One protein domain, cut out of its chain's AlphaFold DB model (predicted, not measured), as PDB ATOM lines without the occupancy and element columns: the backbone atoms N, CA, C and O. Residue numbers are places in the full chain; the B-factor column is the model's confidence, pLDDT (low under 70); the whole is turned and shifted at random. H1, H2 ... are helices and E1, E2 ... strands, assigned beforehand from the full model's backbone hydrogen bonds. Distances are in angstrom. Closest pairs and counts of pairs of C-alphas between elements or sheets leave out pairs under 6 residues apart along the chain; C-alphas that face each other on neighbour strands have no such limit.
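Overview. This is residues 132 to 193 and 207 to 295 of the 300 residues of an uncharacterized protein of Lentinus tigrinus ALCF2SS1-7 (UniProt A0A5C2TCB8). Two antiparallel sheets lie partly face to face as a sandwich, their strands at 24 degrees; the helix H1 sits between them on the side of E1, E2 and E7, and the short helix H2 covers the opposite face of the four-stranded sheet. Along the printed part, 151 residues with two named helices and seven named strands, the order is H1 E1 E2 E3 E4 H2 E5 E6 E7. The sheets run E1 E2 E3 E4 and E5 E6 E7, and the class is mixed, helices and strands. The whole is compact, with a radius of gyration of the C-alphas of 16.1 A, yet only just elongated, with spans of 52 by 34 by 28 A.

Along the chain. H1, residues 135 to 145, begins at C-alpha 135 (105.555, 276.326, -92.029) and is 15.2 A long. E1 is residues 149 to 153, E2 170 to 175, E3 183 to 190, 23.3 A, and E4 210 to 217, 23.1 A. H2 is residues 227 to 233. E5, residues 251 to 260, is 28.5 A long; E6, 263 to 275, is 39.3 A; E7, 284 to 294, is 32.3 A and ends at C-alpha 294 (101.448, 280.590, -63.936).

Arrangement. E1 E2 E3 is a meander, each strand the antiparallel neighbour of the one before, with N 151 and O 173 at 2.8 A and N 172 and O 186 at 2.8 A. E4 is antiparallel to E3, with N 185 and O 215 at 2.8 A. E5 E6 E7 is a second meander, with N 254 and O 269 at 2.7 A and N 270 and O 289 at 2.9 A. Between the sheets, the closest C-alphas of E4 and E5 are Val 214 and Phe 254, 7.0 A apart. E4 and E6 are near each other, with 6 pairs of C-alphas within 10 A. H1 is on the sheet E5 E6 E7 at a height of 6.6 A, over E7; their closest C-alphas are Phe 141 and Ser 289, 5.5 A. H1 is also on the sheet E1 E2 E3 E4, and H2 is on its opposite face at a height of 8.7 A, along the strands; the closest C-alphas of H2 and E2 are Ser 232 and Thr 171, 5.7 A. In H1 and H2 every O i to N i+4 pair is within hydrogen-bond range.

Size, cuts and confidence. The C-alphas of Val 162 and Gly 262 are the two farthest apart, 54.0 A. Residues 194 to 206 are not printed, and C-alphas 193 and 207 are 9.2 A apart across the cut. The links E1 to E2 and H2 to E5 are long. The mean pLDDT of the printed part is 77.1; 43 residues are under 70, among them 154 to 167 and 219 to 226.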
ATOM      1  N   ARG A 132     109.577 286.053 -94.567       81.69
ATOM      2  CA  ARG A 132     109.055 284.685 -94.642       81.69
ATOM      3  C   ARG A 132     108.635 284.251 -93.247       81.69
ATOM      4  O   ARG A 132     109.253 284.665 -92.279       81.69
ATOM      5  N   PHE A 133     107.619 283.407 -93.158       82.94
ATOM      6  CA  PHE A 133     107.241 282.756 -91.909       82.94
ATOM      7  C   PHE A 133     107.065 281.279 -92.205       82.94
ATOM      8  O   PHE A 133     106.065 280.901 -92.811       82.94
ATOM      9  N   ASP A 134     108.082 280.480 -91.899       74.69
ATOM     10  CA  ASP A 134     108.173 279.102 -92.369       74.69
ATOM     11  C   ASP A 134     107.102 278.211 -91.734       74.69
ATOM     12  O   ASP A 134     106.715 278.383 -90.579       74.69
ATOM     13  N   GLU A 135     106.625 277.219 -92.491       69.56
ATOM     14  CA  GLU A 135     105.555 276.326 -92.029       69.56
ATOM     15  C   GLU A 135     105.936 275.591 -90.735       69.56
ATOM     16  O   GLU A 135     105.100 275.438 -89.847       69.56
ATOM     17  N   ALA A 136     107.201 275.190 -90.590       71.75
ATOM     18  CA  ALA A 136     107.693 274.547 -89.375       71.75
ATOM     19  C   ALA A 136     107.578 275.464 -88.142       71.75
ATOM     20  O   ALA A 136     107.161 274.998 -87.080       71.75
ATOM     21  N   CYS A 137     107.879 276.759 -88.298       78.31
ATOM     22  CA  CYS A 137     107.734 277.767 -87.248       78.31
ATOM     23  C   CYS A 137     106.256 278.015 -86.924       78.31
ATOM     24  O   CYS A 137     105.882 277.985 -85.756       78.31
ATOM     25  N   ILE A 138     105.386 278.136 -87.939       79.38
ATOM     26  CA  ILE A 138     103.926 278.258 -87.747       79.38
ATOM     27  C   ILE A 138     103.385 277.059 -86.959       79.38
ATOM     28  O   ILE A 138     102.658 277.226 -85.983       79.38
ATOM     29  N   GLN A 139     103.755 275.838 -87.351       77.06
ATOM     30  CA  GLN A 139     103.320 274.624 -86.660       77.06
ATOM     31  C   GLN A 139     103.886 274.534 -85.238       77.06
ATOM     32  O   GLN A 139     103.197 274.055 -84.339       77.06
ATOM     33  N   SER A 140     105.130 274.972 -85.023       78.69
ATOM     34  CA  SER A 140     105.732 275.042 -83.690       78.69
ATOM     35  C   SER A 140     104.954 275.992 -82.788       78.69
ATOM     36  O   SER A 140     104.525 275.593 -81.707       78.69
ATOM     37  N   PHE A 141     104.672 277.194 -83.285       86.31
ATOM     38  CA  PHE A 141     103.871 278.188 -82.590       86.31
ATOM     39  C   PHE A 141     102.459 277.674 -82.275       86.31
ATOM     40  O   PHE A 141     102.003 277.792 -81.139       86.31
ATOM     41  N   MET A 142     101.781 277.026 -83.231       82.31
ATOM     42  CA  MET A 142     100.459 276.425 -83.003       82.31
ATOM     43  C   MET A 142     100.481 275.355 -81.903       82.31
ATOM     44  O   MET A 142      99.538 275.265 -81.122       82.31
ATOM     45  N   ARG A 143     101.554 274.554 -81.812       82.56
ATOM     46  CA  ARG A 143     101.717 273.574 -80.724       82.56
ATOM     47  C   ARG A 143     101.929 274.246 -79.369       82.56
ATOM     48  O   ARG A 143     101.352 273.780 -78.398       82.56
ATOM     49  N   GLN A 144     102.741 275.301 -79.308       83.56
ATOM     50  CA  GLN A 144     103.037 276.021 -78.061       83.56
ATOM     51  C   GLN A 144     101.817 276.785 -77.530       83.56
ATOM     52  O   GLN A 144     101.551 276.755 -76.337       83.56
ATOM     53  N   SER A 145     101.055 277.417 -78.424       80.88
ATOM     54  CA  SER A 145      99.855 278.199 -78.092       80.88
ATOM     55  C   SER A 145      98.568 277.371 -77.979       80.88
ATOM     56  O   SER A 145      97.526 277.901 -77.612       80.88
ATOM     57  N   GLY A 146      98.581 276.082 -78.337       76.25
ATOM     58  CA  GLY A 146      97.372 275.242 -78.342       76.25
ATOM     59  C   GLY A 146      96.346 275.595 -79.434       76.25
ATOM     60  O   GLY A 146      95.200 275.137 -79.392       76.25
ATOM     61  N   VAL A 147      96.737 276.390 -80.434       75.81
ATOM     62  CA  VAL A 147      95.870 276.848 -81.527       75.81
ATOM     63  C   VAL A 147      95.520 275.703 -82.481       75.81
ATOM     64  O   VAL A 147      96.378 274.980 -82.984       75.81
ATOM     65  N   GLY A 148      94.230 275.581 -82.809       67.12
ATOM     66  CA  GLY A 148      93.720 274.519 -83.682       67.12
ATOM     67  C   GLY A 148      93.610 274.888 -85.165       67.12
ATOM     68  O   GLY A 148      93.418 273.993 -85.992       67.12
ATOM     69  N   LYS A 149      93.670 276.179 -85.510       77.94
ATOM     70  CA  LYS A 149      93.505 276.683 -86.879       77.94
ATOM     71  C   LYS A 149      94.317 277.964 -87.080       77.94
ATOM     72  O   LYS A 149      94.276 278.848 -86.235       77.94
ATOM     73  N   VAL A 150      94.970 278.080 -88.234       79.44
ATOM     74  CA  VAL A 150      95.566 279.333 -88.711       79.44
ATOM     75  C   VAL A 150      94.916 279.756 -90.028       79.44
ATOM     76  O   VAL A 150      94.679 278.932 -90.913       79.44
ATOM     77  N   GLU A 151      94.608 281.039 -90.156       78.94
ATOM     78  CA  GLU A 151      94.144 281.682 -91.382       78.94
ATOM     79  C   GLU A 151      95.148 282.761 -91.790       78.94
ATOM     80  O   GLU A 151      95.616 283.528 -90.956       78.94
ATOM     81  N   VAL A 152      95.490 282.822 -93.078       76.44
ATOM     82  CA  VAL A 152      96.423 283.827 -93.606       76.44
ATOM     83  C   VAL A 152      95.671 284.747 -94.554       76.44
ATOM     84  O   VAL A 152      95.100 284.292 -95.549       76.44
ATOM     85  N   ARG A 153      95.700 286.047 -94.265       73.81
ATOM     86  CA  ARG A 153      95.114 287.114 -95.082       73.81
ATOM     87  C   ARG A 153      96.212 287.990 -95.666       73.81
ATOM     88  O   ARG A 153      97.303 288.082 -95.113       73.81
ATOM     89  N   ASN A 154      95.926 288.606 -96.813       69.88
ATOM     90  CA  ASN A 154      96.809 289.581 -97.466       69.88
ATOM     91  C   ASN A 154      98.246 289.084 -97.744       69.88
ATOM     92  O   ASN A 154      99.157 289.877 -97.934       69.88
ATOM     93  N   GLY A 155      98.460 287.766 -97.841       62.75
ATOM     94  CA  GLY A 155      99.783 287.197 -98.134       62.75
ATOM     95  C   GLY A 155     100.265 287.399 -99.578       62.75
ATOM     96  O   GLY A 155     101.370 286.991 -99.921       62.75
ATOM     97  N   GLN A 156      99.442 287.968-100.466       55.81
ATOM     98  CA  GLN A 156      99.825 288.213-101.858       55.81
ATOM     99  C   GLN A 156     100.662 289.490-101.950       55.81
ATOM    100  O   GLN A 156     100.121 290.588-101.897       55.81
ATOM    101  N   PHE A 157     101.973 289.343-102.139       51.09
ATOM    102  CA  PHE A 157     102.841 290.473-102.456       51.09
ATOM    103  C   PHE A 157     102.674 290.856-103.936       51.09
ATOM    104  O   PHE A 157     102.952 290.042-104.824       51.09
ATOM    105  N   CYS A 158     102.207 292.074-104.214       43.84
ATOM    106  CA  CYS A 158     102.278 292.665-105.549       43.84
ATOM    107  C   CYS A 158     103.500 293.582-105.614       43.84
ATOM    108  O   CYS A 158     103.483 294.656-105.032       43.84
ATOM    109  N   GLU A 159     104.515 293.212-106.398       43.00
ATOM    110  CA  GLU A 159     105.565 294.138-106.861       43.00
ATOM    111  C   GLU A 159     105.006 295.130-107.907       43.00
ATOM    112  O   GLU A 159     105.657 295.404-108.910       43.00
ATOM    113  N   SER A 160     103.766 295.621-107.760       36.47
ATOM    114  CA  SER A 160     103.227 296.578-108.730       36.47
ATOM    115  C   SER A 160     103.914 297.928-108.512       36.47
ATOM    116  O   SER A 160     103.715 298.526-107.459       36.47
ATOM    117  N   PRO A 161     104.667 298.462-109.494       36.56
ATOM    118  CA  PRO A 161     105.230 299.812-109.417       36.56
ATOM    119  C   PRO A 161     104.153 300.896-109.581       36.56
ATOM    120  O   PRO A 161     104.440 302.088-109.529       36.56
ATOM    121  N   VAL A 162     102.905 300.485-109.815       33.19
ATOM    122  CA  VAL A 162     101.751 301.353-109.991       33.19
ATOM    123  C   VAL A 162     100.815 301.049-108.836       33.19
ATOM    124  O   VAL A 162     100.167 300.003-108.859       33.19
ATOM    125  N   VAL A 163     100.811 301.935-107.837       34.34
ATOM    126  CA  VAL A 163      99.729 302.271-106.890       34.34
ATOM    127  C   VAL A 163     100.342 302.587-105.517       34.34
ATOM    128  O   VAL A 163     100.679 301.701-104.742       34.34
ATOM    129  N   ASN A 164     100.428 303.887-105.215       36.03
ATOM    130  CA  ASN A 164     100.741 304.484-103.908       36.03
ATOM    131  C   ASN A 164      99.617 304.268-102.866       36.03
ATOM    132  O   ASN A 164      99.277 305.181-102.122       36.03
ATOM    133  N   LEU A 165      98.979 303.096-102.833       43.75
ATOM    134  CA  LEU A 165      98.058 302.735-101.754       43.75
ATOM    135  C   LEU A 165      98.799 301.744-100.871       43.75
ATOM    136  O   LEU A 165      99.187 300.682-101.358       43.75
ATOM    137  N   GLY A 166      99.023 302.113 -99.607       54.03
ATOM    138  CA  GLY A 166      99.661 301.253 -98.613       54.03
ATOM    139  C   GLY A 166      99.113 299.834 -98.720       54.03
ATOM    140  O   GLY A 166      97.907 299.608 -98.607       54.03
ATOM    141  N   HIS A 167      99.986 298.882 -99.046       66.31
ATOM    142  CA  HIS A 167      99.569 297.497 -99.177       66.31
ATOM    143  C   HIS A 167      99.114 296.990 -97.805       66.31
ATOM    144  O   HIS A 167      99.819 297.221 -96.819       66.31
ATOM    145  N   PRO A 168      97.958 296.308 -97.719       72.69
ATOM    146  CA  PRO A 168      97.499 295.786 -96.446       72.69
ATOM    147  C   PRO A 168      98.523 294.770 -95.913       72.69
ATOM    148  O   PRO A 168      99.104 294.011 -96.701       72.69
ATOM    149  N   PRO A 169      98.765 294.738 -94.592       83.88
ATOM    150  CA  PRO A 169      99.756 293.849 -94.006       83.88
ATOM    151  C   PRO A 169      99.347 292.389 -94.184       83.88
ATOM    152  O   PRO A 169      98.171 292.033 -94.065       83.88
ATOM    153  N   THR A 170     100.328 291.512 -94.394       84.38
ATOM    154  CA  THR A 170     100.081 290.072 -94.274       84.38
ATOM    155  C   THR A 170      99.696 289.772 -92.835       84.38
ATOM    156  O   THR A 170     100.405 290.147 -91.904       84.38
ATOM    157  N   THR A 171      98.570 289.094 -92.659       84.12
ATOM    158  CA  THR A 171      97.992 288.847 -91.341       84.12
ATOM    159  C   THR A 171      97.809 287.353 -91.132       84.12
ATOM    160  O   THR A 171      97.188 286.681 -91.957       84.12
ATOM    161  N   TYR A 172      98.348 286.838 -90.033       87.25
ATOM    162  CA  TYR A 172      98.189 285.467 -89.569       87.25
ATOM    163  C   TYR A 172      97.235 285.479 -88.378       87.25
ATOM    164  O   TYR A 172      97.530 286.099 -87.361       87.25
ATOM    165  N   ILE A 173      96.091 284.820 -88.518       85.38
ATOM    166  CA  ILE A 173      95.053 284.727 -87.493       85.38
ATOM    167  C   ILE A 173      95.079 283.309 -86.946       85.38
ATOM    168  O   ILE A 173      94.794 282.352 -87.667       85.38
ATOM    169  N   PHE A 174      95.431 283.183 -85.680       85.56
ATOM    170  CA  PHE A 174      95.508 281.934 -84.947       85.56
ATOM    171  C   PHE A 174      94.272 281.824 -84.060       85.56
ATOM    172  O   PHE A 174      94.160 282.522 -83.055       85.56
ATOM    173  N   THR A 175      93.337 280.962 -84.462       81.50
ATOM    174  CA  THR A 175      92.053 280.806 -83.771       81.50
ATOM    175  C   THR A 175      92.115 279.681 -82.751       81.50
ATOM    176  O   THR A 175      92.335 278.509 -83.108       81.50
ATOM    177  N   LEU A 176      91.869 280.017 -81.487       72.56
ATOM    178  CA  LEU A 176      91.737 279.025 -80.428       72.56
ATOM    179  C   LEU A 176      90.323 278.444 -80.412       72.56
ATOM    180  O   LEU A 176      89.335 279.067 -80.784       72.56
ATOM    181  N   ARG A 177      90.205 277.175 -80.008       61.88
ATOM    182  CA  ARG A 177      88.906 276.472 -79.972       61.88
ATOM    183  C   ARG A 177      88.066 276.814 -78.736       61.88
ATOM    184  O   ARG A 177      87.060 276.152 -78.495       61.88
ATOM    185  N   SER A 178      88.485 277.789 -77.936       66.19
ATOM    186  CA  SER A 178      87.910 278.078 -76.627       66.19
ATOM    187  C   SER A 178      87.729 279.578 -76.441       66.19
ATOM    188  O   SER A 178      88.658 280.340 -76.663       66.19
ATOM    189  N   VAL A 179      86.546 279.972 -75.964       65.75
ATOM    190  CA  VAL A 179      86.201 281.361 -75.598       65.75
ATOM    191  C   VAL A 179      86.993 281.886 -74.397       65.75
ATOM    192  O   VAL A 179      86.913 283.063 -74.073       65.75
ATOM    193  N   LEU A 180      87.724 281.002 -73.711       68.69
ATOM    194  CA  LEU A 180      88.570 281.340 -72.567       68.69
ATOM    195  C   LEU A 180      89.958 281.844 -72.982       68.69
ATOM    196  O   LEU A 180      90.742 282.194 -72.108       68.69
ATOM    197  N   PHE A 181      90.270 281.842 -74.280       74.88
ATOM    198  CA  PHE A 181      91.569 282.255 -74.794       74.88
ATOM    199  C   PHE A 181      91.387 283.240 -75.952       74.88
ATOM    200  O   PHE A 181      90.469 283.054 -76.758       74.88
ATOM    201  N   PRO A 182      92.242 284.269 -76.054       81.88
ATOM    202  CA  PRO A 182      92.143 285.250 -77.116       81.88
ATOM    203  C   PRO A 182      92.673 284.668 -78.424       81.88
ATOM    204  O   PRO A 182      93.716 284.020 -78.449       81.88
ATOM    205  N   ASP A 183      92.015 284.968 -79.537       86.69
ATOM    206  CA  ASP A 183      92.603 284.732 -80.848       86.69
ATOM    207  C   ASP A 183      93.851 285.609 -81.011       86.69
ATOM    208  O   ASP A 183      93.848 286.800 -80.684       86.69
ATOM    209  N   ILE A 184      94.923 285.016 -81.534       90.44
ATOM    210  CA  ILE A 184      96.210 285.694 -81.703       90.44
ATOM    211  C   ILE A 184      96.335 286.135 -83.157       90.44
ATOM    212  O   ILE A 184      96.266 285.323 -84.081       90.44
ATOM    213  N   ILE A 185      96.550 287.427 -83.378       91.00
ATOM    214  CA  ILE A 185      96.701 288.007 -84.710       91.00
ATOM    215  C   ILE A 185      98.108 288.577 -84.843       91.00
ATOM    216  O   ILE A 185      98.445 289.551 -84.181       91.00
ATOM    217  N   ILE A 186      98.913 288.004 -85.737       93.00
ATOM    218  CA  ILE A 186     100.247 288.510 -86.087       93.00
ATOM    219  C   ILE A 186     100.146 289.245 -87.426       93.00
ATOM    220  O   ILE A 186      99.819 288.641 -88.449       93.00
ATOM    221  N   LYS A 187     100.442 290.546 -87.432       92.00
ATOM    222  CA  LYS A 187     100.463 291.413 -88.618       92.00
ATOM    223  C   LYS A 187     101.904 291.725 -88.991       92.00
ATOM    224  O   LYS A 187     102.701 292.071 -88.124       92.00
ATOM    225  N   ILE A 188     102.227 291.627 -90.277       89.94
ATOM    226  CA  ILE A 188     103.544 291.981 -90.812       89.94
ATOM    227  C   ILE A 188     103.346 292.768 -92.098       89.94
ATOM    228  O   ILE A 188     102.655 292.322 -93.020       89.94
ATOM    229  N   GLY A 189     103.971 293.933 -92.171       86.31
ATOM    230  CA  GLY A 189     103.868 294.821 -93.316       86.31
ATOM    231  C   GLY A 189     105.194 295.469 -93.666       86.31
ATOM    232  O   GLY A 189     106.232 295.225 -93.050       86.31
ATOM    233  N   GLN A 190     105.147 296.299 -94.699       83.00
ATOM    234  CA  GLN A 190     106.229 297.210 -95.032       83.00
ATOM    235  C   GLN A 190     105.720 298.637 -94.899       83.00
ATOM    236  O   GLN A 190     104.601 298.938 -95.313       83.00
ATOM    237  N   CYS A 191     106.534 299.507 -94.317       82.12
ATOM    238  CA  CYS A 191     106.191 300.911 -94.192       82.12
ATOM    239  C   CYS A 191     106.319 301.594 -95.560       82.12
ATOM    240  O   CYS A 191     107.357 301.497 -96.221       82.12
ATOM    241  N   GLY A 192     105.251 302.254 -96.016       68.50
ATOM    242  CA  GLY A 192     105.310 303.080 -97.220       68.50
ATOM    243  C   GLY A 192     106.319 304.206 -97.008       68.50
ATOM    244  O   GLY A 192     106.333 304.825 -95.949       68.50
ATOM    245  N   GLN A 193     107.190 304.469 -97.986       53.84
ATOM    246  CA  GLN A 193     108.145 305.578 -97.901       53.84
ATOM    247  C   GLN A 193     107.442 306.933 -98.079       53.84
ATOM    248  O   GLN A 193     107.686 307.639 -99.052       53.84
ATOM    249  N   ARG A 207     114.765 299.241 -99.851       65.00
ATOM    250  CA  ARG A 207     113.628 298.415 -99.441       65.00
ATOM    251  C   ARG A 207     112.895 299.114 -98.302       65.00
ATOM    252  O   ARG A 207     113.520 299.637 -97.381       65.00
ATOM    253  N   ALA A 208     111.573 299.121 -98.392       76.19
ATOM    254  CA  ALA A 208     110.714 299.624 -97.338       76.19
ATOM    255  C   ALA A 208     110.972 298.852 -96.023       76.19
ATOM    256  O   ALA A 208     111.029 297.614 -96.071       76.19
ATOM    257  N   PRO A 209     111.140 299.550 -94.880       85.25
ATOM    258  CA  PRO A 209     111.300 298.919 -93.572       85.25
ATOM    259  C   PRO A 209     110.160 297.941 -93.274       85.25
ATOM    260  O   PRO A 209     109.003 298.224 -93.584       85.25
ATOM    261  N   VAL A 210     110.489 296.790 -92.685       88.06
ATOM    262  CA  VAL A 210     109.501 295.796 -92.246       88.06
ATOM    263  C   VAL A 210     109.062 296.136 -90.825       88.06
ATOM    264  O   VAL A 210     109.905 296.375 -89.957       88.06
ATOM    265  N   TRP A 211     107.756 296.123 -90.591       92.25
ATOM    266  CA  TRP A 211     107.165 296.229 -89.261       92.25
ATOM    267  C   TRP A 211     106.361 294.974 -88.936       92.25
ATOM    268  O   TRP A 211     105.864 294.292 -89.840       92.25
ATOM    269  N   ALA A 212     106.231 294.672 -87.649       94.00
ATOM    270  CA  ALA A 212     105.414 293.572 -87.164       94.00
ATOM    271  C   ALA A 212     104.690 293.945 -85.866       94.00
ATOM    272  O   ALA A 212     105.223 294.666 -85.029       94.00
ATOM    273  N   LYS A 213     103.462 293.447 -85.709       93.44
ATOM    274  CA  LYS A 213     102.586 293.752 -84.575       93.44
ATOM    275  C   LYS A 213     101.738 292.543 -84.205       93.44
ATOM    276  O   LYS A 213     101.393 291.738 -85.070       93.44
ATOM    277  N   VAL A 214     101.380 292.443 -82.930       93.38
ATOM    278  CA  VAL A 214     100.519 291.383 -82.402       93.38
ATOM    279  C   VAL A 214      99.280 291.995 -81.768       93.38
ATOM    280  O   VAL A 214      99.370 293.005 -81.075       93.38
ATOM    281  N   HIS A 215      98.127 291.376 -82.007       90.44
ATOM    282  CA  HIS A 215      96.884 291.678 -81.310       90.44
ATOM    283  C   HIS A 215      96.318 290.408 -80.681       90.44
ATOM    284  O   HIS A 215      96.309 289.351 -81.314       90.44
ATOM    285  N   PHE A 216      95.797 290.546 -79.467       88.25
ATOM    286  CA  PHE A 216      95.037 289.517 -78.767       88.25
ATOM    287  C   PHE A 216      93.561 289.918 -78.795       88.25
ATOM    288  O   PHE A 216      93.213 291.022 -78.376       88.25
ATOM    289  N   VAL A 217      92.697 289.058 -79.339       85.62
ATOM    290  CA  VAL A 217      91.275 289.365 -79.546       85.62
ATOM    291  C   VAL A 217      90.402 288.364 -78.802       85.62
ATOM    292  O   VAL A 217      90.341 287.187 -79.149       85.62
ATOM    293  N   TRP A 218      89.672 288.847 -77.800       79.88
ATOM    294  CA  TRP A 218      88.700 288.060 -77.047       79.88
ATOM    295  C   TRP A 218      87.369 288.048 -77.792       79.88
ATOM    296  O   TRP A 218      86.608 289.006 -77.698       79.88
ATOM    297  N   VAL A 219      87.098 286.987 -78.554       68.12
ATOM    298  CA  VAL A 219      85.837 286.881 -79.299       68.12
ATOM    299  C   VAL A 219      84.736 286.332 -78.390       68.12
ATOM    300  O   VAL A 219      84.705 285.146 -78.055       68.12
ATOM    301  N   GLY A 220      83.801 287.194 -78.003       61.06
ATOM    302  CA  GLY A 220      82.544 286.811 -77.376       61.06
ATOM    303  C   GLY A 220      81.562 286.202 -78.384       61.06
ATOM    304  O   GLY A 220      81.644 286.421 -79.591       61.06
ATOM    305  N   ARG A 221      80.553 285.461 -77.898       50.25
ATOM    306  CA  ARG A 221      79.497 284.845 -78.742       50.25
ATOM    307  C   ARG A 221      78.704 285.834 -79.621       50.25
ATOM    308  O   ARG A 221      77.973 285.369 -80.490       50.25
ATOM    309  N   ASN A 222      78.829 287.142 -79.388       49.38
ATOM    310  CA  ASN A 222      78.056 288.200 -80.047       49.38
ATOM    311  C   ASN A 222      78.902 289.128 -80.935       49.38
ATOM    312  O   ASN A 222      78.372 290.122 -81.426       49.38
ATOM    313  N   ASP A 223      80.186 288.837 -81.132       55.25
ATOM    314  CA  ASP A 223      81.050 289.723 -81.907       55.25
ATOM    315  C   ASP A 223      80.816 289.576 -83.410       55.25
ATOM    316  O   ASP A 223      80.670 288.474 -83.949       55.25
ATOM    317  N   GLU A 224      80.768 290.717 -84.102       56.59
ATOM    318  CA  GLU A 224      80.555 290.738 -85.542       56.59
ATOM    319  C   GLU A 224      81.719 290.044 -86.274       56.59
ATOM    320  O   GLU A 224      82.890 290.319 -85.991       56.59
ATOM    321  N   PRO A 225      81.433 289.227 -87.308       58.72
ATOM    322  CA  PRO A 225      82.455 288.569 -88.132       58.72
ATOM    323  C   PRO A 225      83.412 289.545 -88.851       58.72
ATOM    324  O   PRO A 225      84.376 289.118 -89.489       58.72
ATOM    325  N   ASP A 226      83.163 290.850 -88.753       68.06
ATOM    326  CA  ASP A 226      83.919 291.919 -89.393       68.06
ATOM    327  C   ASP A 226      85.174 292.364 -88.612       68.06
ATOM    328  O   ASP A 226      86.069 292.971 -89.199       68.06
ATOM    329  N   ILE A 227      85.317 292.020 -87.320       75.12
ATOM    330  CA  ILE A 227      86.482 292.437 -86.503       75.12
ATOM    331  C   ILE A 227      87.803 291.957 -87.117       75.12
ATOM    332  O   ILE A 227      88.726 292.747 -87.322       75.12
ATOM    333  N   PHE A 228      87.880 290.680 -87.496       75.00
ATOM    334  CA  PHE A 228      89.073 290.127 -88.138       75.00
ATOM    335  C   PHE A 228      89.365 290.784 -89.486       75.00
ATOM    336  O   PHE A 228      90.522 290.898 -89.885       75.00
ATOM    337  N   THR A 229      88.335 291.205 -90.220       76.38
ATOM    338  CA  THR A 229      88.484 291.836 -91.540       76.38
ATOM    339  C   THR A 229      88.998 293.260 -91.409       76.38
ATOM    340  O   THR A 229      89.959 293.611 -92.091       76.38
ATOM    341  N   LYS A 230      88.441 294.034 -90.475       79.69
ATOM    342  CA  LYS A 230      88.934 295.366 -90.114       79.69
ATOM    343  C   LYS A 230      90.392 295.313 -89.649       79.69
ATOM    344  O   LYS A 230      91.236 295.966 -90.255       79.69
ATOM    345  N   LEU A 231      90.714 294.457 -88.674       81.25
ATOM    346  CA  LEU A 231      92.075 294.341 -88.126       81.25
ATOM    347  C   LEU A 231      93.115 293.877 -89.154       81.25
ATOM    348  O   LEU A 231      94.263 294.316 -89.100       81.25
ATOM    349  N   SER A 232      92.729 293.007 -90.093       76.00
ATOM    350  CA  SER A 232      93.649 292.499 -91.125       76.00
ATOM    351  C   SER A 232      93.969 293.518 -92.217       76.00
ATOM    352  O   SER A 232      95.009 293.414 -92.865       76.00
ATOM    353  N   ASN A 233      93.056 294.456 -92.479       77.50
ATOM    354  CA  ASN A 233      93.225 295.473 -93.520       77.50
ATOM    355  C   ASN A 233      93.810 296.779 -92.977       77.50
ATOM    356  O   ASN A 233      94.298 297.592 -93.755       77.50
ATOM    357  N   ASP A 234      93.769 296.962 -91.662       80.00
ATOM    358  CA  ASP A 234      94.400 298.077 -90.982       80.00
ATOM    359  C   ASP A 234      95.935 297.998 -91.106       80.00
ATOM    360  O   ASP A 234      96.559 297.038 -90.653       80.00
ATOM    361  N   ALA A 235      96.544 299.000 -91.736       81.31
ATOM    362  CA  ALA A 235      97.994 299.120 -91.899       81.31
ATOM    363  C   ALA A 235      98.638 300.073 -90.871       81.31
ATOM    364  O   ALA A 235      99.844 300.330 -90.950       81.31
ATOM    365  N   GLU A 236      97.853 300.601 -89.927       84.00
ATOM    366  CA  GLU A 236      98.331 301.491 -88.877       84.00
ATOM    367  C   GLU A 236      99.279 300.749 -87.924       84.00
ATOM    368  O   GLU A 236      99.002 299.650 -87.428       84.00
ATOM    369  N   HIS A 237     100.440 301.353 -87.696       86.75
ATOM    370  CA  HIS A 237     101.491 300.844 -86.825       86.75
ATOM    371  C   HIS A 237     102.326 302.019 -86.309       86.75
ATOM    372  O   HIS A 237     102.388 303.071 -86.950       86.75
ATOM    373  N   ASP A 238     102.986 301.834 -85.169       87.44
ATOM    374  CA  ASP A 238     103.936 302.815 -84.658       87.44
ATOM    375  C   ASP A 238     105.312 302.551 -85.277       87.44
ATOM    376  O   ASP A 238     105.950 301.532 -85.021       87.44
ATOM    377  N   CYS A 239     105.797 303.474 -86.104       86.12
ATOM    378  CA  CYS A 239     107.108 303.357 -86.743       86.12
ATOM    379  C   CYS A 239     108.277 303.266 -85.745       86.12
ATOM    380  O   CYS A 239     109.347 302.778 -86.114       86.12
ATOM    381  N   TRP A 240     108.122 303.748 -84.513       86.19
ATOM    382  CA  TRP A 240     109.172 303.675 -83.500       86.19
ATOM    383  C   TRP A 240     109.185 302.329 -82.787       86.19
ATOM    384  O   TRP A 240     110.258 301.783 -82.538       86.19
ATOM    385  N   GLU A 241     108.009 301.769 -82.511       89.62
ATOM    386  CA  GLU A 241     107.891 300.538 -81.731       89.62
ATOM    387  C   GLU A 241     107.750 299.268 -82.574       89.62
ATOM    388  O   GLU A 241     108.169 298.194 -82.135       89.62
ATOM    389  N   ASP A 242     107.144 299.346 -83.757       92.12
ATOM    390  CA  ASP A 242     106.736 298.175 -84.545       92.12
ATOM    391  C   ASP A 242     107.738 297.831 -85.656       92.12
ATOM    392  O   ASP A 242     107.708 296.723 -86.197       92.12
ATOM    393  N   HIS A 243     108.659 298.739 -86.001       92.25
ATOM    394  CA  HIS A 243     109.717 298.445 -86.968       92.25
ATOM    395  C   HIS A 243     110.706 297.416 -86.419       92.25
ATOM    396  O   HIS A 243     111.441 297.677 -85.469       92.25
ATOM    397  N   VAL A 244     110.826 296.286 -87.120       91.81
ATOM    398  CA  VAL A 244     111.670 295.153 -86.712       91.81
ATOM    399  C   VAL A 244     113.144 295.547 -86.589       91.81
ATOM    400  O   VAL A 244     113.867 295.018 -85.754       91.81
ATOM    401  N   SER A 245     113.608 296.511 -87.391       89.88
ATOM    402  CA  SER A 245     114.986 297.013 -87.322       89.88
ATOM    403  C   SER A 245     115.307 297.786 -86.040       89.88
ATOM    404  O   SER A 245     116.483 298.001 -85.768       89.88
ATOM    405  N   GLN A 246     114.290 298.257 -85.312       90.62
ATOM    406  CA  GLN A 246     114.453 298.968 -84.041       90.62
ATOM    407  C   GLN A 246     114.445 298.018 -82.838       90.62
ATOM    408  O   GLN A 246     114.749 298.430 -81.722       90.62
ATOM    409  N   TRP A 247     114.104 296.745 -83.046       93.56
ATOM    410  CA  TRP A 247     114.030 295.769 -81.969       93.56
ATOM    411  C   TRP A 247     115.430 295.278 -81.578       93.56
ATOM    412  O   TRP A 247     116.212 294.919 -82.469       93.56
ATOM    413  N   PRO A 248     115.749 295.204 -80.272       92.12
ATOM    414  CA  PRO A 248     116.955 294.533 -79.800       92.12
ATOM    415  C   PRO A 248     117.004 293.104 -80.341       92.12
ATOM    416  O   PRO A 248     116.009 292.387 -80.289       92.12
ATOM    417  N   ASP A 249     118.133 292.713 -80.933       92.19
ATOM    418  CA  ASP A 249     118.336 291.385 -81.533       92.19
ATOM    419  C   ASP A 249     117.250 290.951 -82.541       92.19
ATOM    420  O   ASP A 249     117.071 289.763 -82.805       92.19
ATOM    421  N   LEU A 250     116.549 291.921 -83.150       93.50
ATOM    422  CA  LEU A 250     115.407 291.694 -84.044       93.50
ATOM    423  C   LEU A 250     114.268 290.903 -83.372       93.50
ATOM    424  O   LEU A 250     113.549 290.149 -84.036       93.50
ATOM    425  N   GLN A 251     114.108 291.070 -82.058       96.12
ATOM    426  CA  GLN A 251     113.171 290.329 -81.227       96.12
ATOM    427  C   GLN A 251     112.309 291.267 -80.372       96.12
ATOM    428  O   GLN A 251     112.804 292.225 -79.780       96.12
ATOM    429  N   LYS A 252     111.007 290.977 -80.278       96.25
ATOM    430  CA  LYS A 252     110.066 291.694 -79.404       96.25
ATOM    431  C   LYS A 252     109.087 290.714 -78.763       96.25
ATOM    432  O   LYS A 252     108.523 289.862 -79.451       96.25
ATOM    433  N   SER A 253     108.893 290.860 -77.454       94.69
ATOM    434  CA  SER A 253     107.877 290.142 -76.682       94.69
ATOM    435  C   SER A 253     106.627 291.000 -76.498       94.69
ATOM    436  O   SER A 253     106.706 292.208 -76.275       94.69
ATOM    437  N   PHE A 254     105.473 290.356 -76.590       93.50
ATOM    438  CA  PHE A 254     104.142 290.916 -76.431       93.50
ATOM    439  C   PHE A 254     103.468 290.170 -75.285       93.50
ATOM    440  O   PHE A 254     103.444 288.941 -75.295       93.50
ATOM    441  N   HIS A 255     102.935 290.911 -74.320       90.25
ATOM    442  CA  HIS A 255     102.362 290.347 -73.101       90.25
ATOM    443  C   HIS A 255     100.853 290.569 -73.094       90.25
ATOM    444  O   HIS A 255     100.371 291.615 -73.546       90.25
ATOM    445  N   VAL A 256     100.113 289.587 -72.592       85.06
ATOM    446  CA  VAL A 256      98.694 289.723 -72.281       85.06
ATOM    447  C   VAL A 256      98.414 289.072 -70.935       85.06
ATOM    448  O   VAL A 256      98.779 287.923 -70.692       85.06
ATOM    449  N   ASP A 257      97.753 289.826 -70.064       81.69
ATOM    450  CA  ASP A 257      97.304 289.327 -68.772       81.69
ATOM    451  C   ASP A 257      95.899 288.747 -68.911       81.69
ATOM    452  O   ASP A 257      94.987 289.384 -69.449       81.69
ATOM    453  N   ARG A 258      95.709 287.536 -68.390       73.31
ATOM    454  CA  ARG A 258      94.410 286.872 -68.310       73.31
ATOM    455  C   ARG A 258      94.003 286.701 -66.858       73.31
ATOM    456  O   ARG A 258      94.663 285.982 -66.119       73.31
ATOM    457  N   ASP A 259      92.855 287.252 -66.479       69.44
ATOM    458  CA  ASP A 259      92.209 286.903 -65.213       69.44
ATOM    459  C   ASP A 259      91.338 285.652 -65.400       69.44
ATOM    460  O   ASP A 259      90.337 285.657 -66.121       69.44
ATOM    461  N   PHE A 260      91.740 284.554 -64.764       65.44
ATOM    462  CA  PHE A 260      90.996 283.306 -64.738       65.44
ATOM    463  C   PHE A 260      90.480 283.026 -63.327       65.44
ATOM    464  O   PHE A 260      91.140 282.370 -62.524       65.44
ATOM    465  N   SER A 261      89.263 283.489 -63.031       62.12
ATOM    466  CA  SER A 261      88.604 283.258 -61.733       62.12
ATOM    467  C   SER A 261      89.466 283.674 -60.522       62.12
ATOM    468  O   SER A 261      89.495 282.959 -59.520       62.12
ATOM    469  N   GLY A 262      90.178 284.807 -60.608       64.06
ATOM    470  CA  GLY A 262      91.051 285.312 -59.543       64.06
ATOM    471  C   GLY A 262      92.519 284.885 -59.657       64.06
ATOM    472  O   GLY A 262      93.328 285.297 -58.826       64.06
ATOM    473  N   LEU A 263      92.878 284.083 -60.666       67.50
ATOM    474  CA  LEU A 263      94.265 283.777 -61.018       67.50
ATOM    475  C   LEU A 263      94.673 284.601 -62.242       67.50
ATOM    476  O   LEU A 263      94.175 284.352 -63.340       67.50
ATOM    477  N   VAL A 264      95.598 285.545 -62.061       73.94
ATOM    478  CA  VAL A 264      96.218 286.253 -63.187       73.94
ATOM    479  C   VAL A 264      97.281 285.349 -63.797       73.94
ATOM    480  O   VAL A 264      98.242 284.960 -63.130       73.94
ATOM    481  N   VAL A 265      97.073 284.984 -65.056       76.06
ATOM    482  CA  VAL A 265      98.032 284.255 -65.876       76.06
ATOM    483  C   VAL A 265      98.616 285.226 -66.887       76.06
ATOM    484  O   VAL A 265      97.870 285.856 -67.633       76.06
ATOM    485  N   GLU A 266      99.939 285.331 -66.899       83.12
ATOM    486  CA  GLU A 266     100.666 286.153 -67.858       83.12
ATOM    487  C   GLU A 266     101.047 285.283 -69.059       83.12
ATOM    488  O   GLU A 266     101.674 284.228 -68.918       83.12
ATOM    489  N   GLU A 267     100.642 285.705 -70.251       85.06
ATOM    490  CA  GLU A 267     100.977 285.040 -71.505       85.06
ATOM    491  C   GLU A 267     101.964 285.921 -72.280       85.06
ATOM    492  O   GLU A 267     101.713 287.102 -72.525       85.06
ATOM    493  N   GLU A 268     103.097 285.342 -72.676       91.00
ATOM    494  CA  GLU A 268     104.137 286.007 -73.457       91.00
ATOM    495  C   GLU A 268     104.208 285.388 -74.853       91.00
ATOM    496  O   GLU A 268     104.425 284.184 -75.029       91.00
ATOM    497  N   LEU A 269     104.082 286.239 -75.866       93.75
ATOM    498  CA  LEU A 269     104.351 285.902 -77.251       93.75
ATOM    499  C   LEU A 269     105.587 286.650 -77.723       93.75
ATOM    500  O   LEU A 269     105.609 287.876 -77.745       93.75
ATOM    501  N   THR A 270     106.591 285.923 -78.196       96.12
ATOM    502  CA  THR A 270     107.818 286.526 -78.716       96.12
ATOM    503  C   THR A 270     107.912 286.327 -80.220       96.12
ATOM    504  O   THR A 270     107.890 285.192 -80.702       96.12
ATOM    505  N   LEU A 271     108.063 287.427 -80.959       97.00
ATOM    506  CA  LEU A 271     108.443 287.413 -82.370       97.00
ATOM    507  C   LEU A 271     109.945 287.649 -82.481       97.00
ATOM    508  O   LEU A 271     110.470 288.578 -81.872       97.00
ATOM    509  N   SER A 272     110.628 286.842 -83.285       95.81
ATOM    510  CA  SER A 272     112.048 287.015 -83.587       95.81
ATOM    511  C   SER A 272     112.286 286.907 -85.085       95.81
ATOM    512  O   SER A 272     111.632 286.127 -85.777       95.81
ATOM    513  N   PHE A 273     113.216 287.703 -85.600       93.69
ATOM    514  CA  PHE A 273     113.553 287.695 -87.013       93.69
ATOM    515  C   PHE A 273     115.027 287.376 -87.221       93.69
ATOM    516  O   PHE A 273     115.912 287.982 -86.627       93.69
ATOM    517  N   THR A 274     115.307 286.462 -88.144       90.31
ATOM    518  CA  THR A 274     116.671 286.188 -88.604       90.31
ATOM    519  C   THR A 274     116.838 286.619 -90.052       90.31
ATOM    520  O   THR A 274     115.881 286.697 -90.823       90.31
ATOM    521  N   ARG A 275     118.066 286.933 -90.461       84.75
ATOM    522  CA  ARG A 275     118.348 287.227 -91.870       84.75
ATOM    523  C   ARG A 275     118.335 285.927 -92.664       84.75
ATOM    524  O   ARG A 275     119.000 284.965 -92.291       84.75
ATOM    525  N   CYS A 276     117.609 285.904 -93.780       74.62
ATOM    526  CA  CYS A 276     117.552 284.736 -94.648       74.62
ATOM    527  C   CYS A 276     118.961 284.396 -95.173       74.62
ATOM    528  O   CYS A 276     119.573 285.255 -95.803       74.62
ATOM    529  N   PRO A 277     119.463 283.156 -95.024       68.00
ATOM    530  CA  PRO A 277     120.792 282.782 -95.522       68.00
ATOM    531  C   PRO A 277     120.959 282.979 -97.036       68.00
ATOM    532  O   PRO A 277     122.055 283.237 -97.520       68.00
ATOM    533  N   ILE A 278     119.855 282.870 -97.783       63.97
ATOM    534  CA  ILE A 278     119.817 282.987 -99.247       63.97
ATOM    535  C   ILE A 278     119.771 284.459 -99.686       63.97
ATOM    536  O   ILE A 278     120.273 284.801-100.753       63.97
ATOM    537  N   ASN A 279     119.170 285.337 -98.878       67.38
ATOM    538  CA  ASN A 279     119.043 286.763 -99.173       67.38
ATOM    539  C   ASN A 279     119.143 287.604 -97.885       67.38
ATOM    540  O   ASN A 279     118.145 288.181 -97.438       67.38
ATOM    541  N   PRO A 280     120.333 287.678 -97.263       67.00
ATOM    542  CA  PRO A 280     120.478 288.229 -95.916       67.00
ATOM    543  C   PRO A 280     120.229 289.739 -95.853       67.00
ATOM    544  O   PRO A 280     119.850 290.253 -94.806       67.00
ATOM    545  N   GLY A 281     120.417 290.450 -96.970       67.44
ATOM    546  CA  GLY A 281     120.131 291.882 -97.082       67.44
ATOM    547  C   GLY A 281     118.697 292.209 -97.505       67.44
ATOM    548  O   GLY A 281     118.343 293.383 -97.567       67.44
ATOM    549  N   GLY A 282     117.884 291.204 -97.841       72.12
ATOM    550  CA  GLY A 282     116.586 291.427 -98.474       72.12
ATOM    551  C   GLY A 282     115.399 290.739 -97.816       72.12
ATOM    552  O   GLY A 282     114.277 291.209 -98.001       72.12
ATOM    553  N   THR A 283     115.620 289.662 -97.065       80.00
ATOM    554  CA  THR A 283     114.541 288.829 -96.532       80.00
ATOM    555  C   THR A 283     114.770 288.521 -95.058       80.00
ATOM    556  O   THR A 283     115.810 287.972 -94.689       80.00
ATOM    557  N   LEU A 284     113.770 288.817 -94.230       86.62
ATOM    558  CA  LEU A 284     113.710 288.389 -92.833       86.62
ATOM    559  C   LEU A 284     112.937 287.069 -92.703       86.62
ATOM    560  O   LEU A 284     111.944 286.855 -93.389       86.62
ATOM    561  N   VAL A 285     113.371 286.167 -91.835       86.12
ATOM    562  CA  VAL A 285     112.662 284.924 -91.512       86.12
ATOM    563  C   VAL A 285     112.104 285.071 -90.106       86.12
ATOM    564  O   VAL A 285     112.876 285.222 -89.162       86.12
ATOM    565  N   LEU A 286     110.778 285.079 -89.999       90.62
ATOM    566  CA  LEU A 286     110.042 285.142 -88.746       90.62
ATOM    567  C   LEU A 286     110.053 283.776 -88.061       90.62
ATOM    568  O   LEU A 286     109.671 282.772 -88.666       90.62
ATOM    569  N   ASP A 287     110.371 283.797 -86.773       91.69
ATOM    570  CA  ASP A 287     110.039 282.756 -85.813       91.69
ATOM    571  C   ASP A 287     109.164 283.339 -84.695       91.69
ATOM    572  O   ASP A 287     109.345 284.486 -84.278       91.69
ATOM    573  N   ALA A 288     108.192 282.556 -84.237       92.94
ATOM    574  CA  ALA A 288     107.235 282.967 -83.217       92.94
ATOM    575  C   ALA A 288     107.188 281.917 -82.110       92.94
ATOM    576  O   ALA A 288     107.071 280.721 -82.388       92.94
ATOM    577  N   SER A 289     107.234 282.371 -80.859       92.81
ATOM    578  CA  SER A 289     107.145 281.503 -79.688       92.81
ATOM    579  C   SER A 289     106.102 281.996 -78.696       92.81
ATOM    580  O   SER A 289     105.786 283.185 -78.667       92.81
ATOM    581  N   TYR A 290     105.551 281.067 -77.921       89.56
ATOM    582  CA  TYR A 290     104.495 281.324 -76.948       89.56
ATOM    583  C   TYR A 290     104.822 280.659 -75.611       89.56
ATOM    584  O   TYR A 290     105.218 279.488 -75.590       89.56
ATOM    585  N   LYS A 291     104.648 281.389 -74.508       88.06
ATOM    586  CA  LYS A 291     104.840 280.907 -73.136       88.06
ATOM    587  C   LYS A 291     103.704 281.384 -72.236       88.06
ATOM    588  O   LYS A 291     103.255 282.516 -72.346       88.06
ATOM    589  N   GLU A 292     103.287 280.518 -71.321       79.62
ATOM    590  CA  GLU A 292     102.320 280.824 -70.263       79.62
ATOM    591  C   GLU A 292     103.056 280.771 -68.918       79.62
ATOM    592  O   GLU A 292     103.691 279.762 -68.591       79.62
ATOM    593  N   PHE A 293     102.999 281.856 -68.148       74.62
ATOM    594  CA  PHE A 293     103.565 281.943 -66.807       74.62
ATOM    595  C   PHE A 293     102.433 281.859 -65.779       74.62
ATOM    596  O   PHE A 293     101.650 282.788 -65.592       74.62
ATOM    597  N   GLY A 294     102.334 280.722 -65.090       59.34
ATOM    598  CA  GLY A 294     101.448 280.590 -63.936       59.34
ATOM    599  C   GLY A 294     102.114 281.166 -62.687       59.34
ATOM    600  O   GLY A 294     103.131 280.631 -62.244       59.34
ATOM    601  N   LEU A 295     101.549 282.219 -62.092       50.97
ATOM    602  CA  LEU A 295     101.979 282.686 -60.772       50.97
ATOM    603  C   LEU A 295     101.414 281.756 -59.677       50.97
ATOM    604  O   LEU A 295     100.197 281.576 -59.603       50.97
TER     605      LEU A 295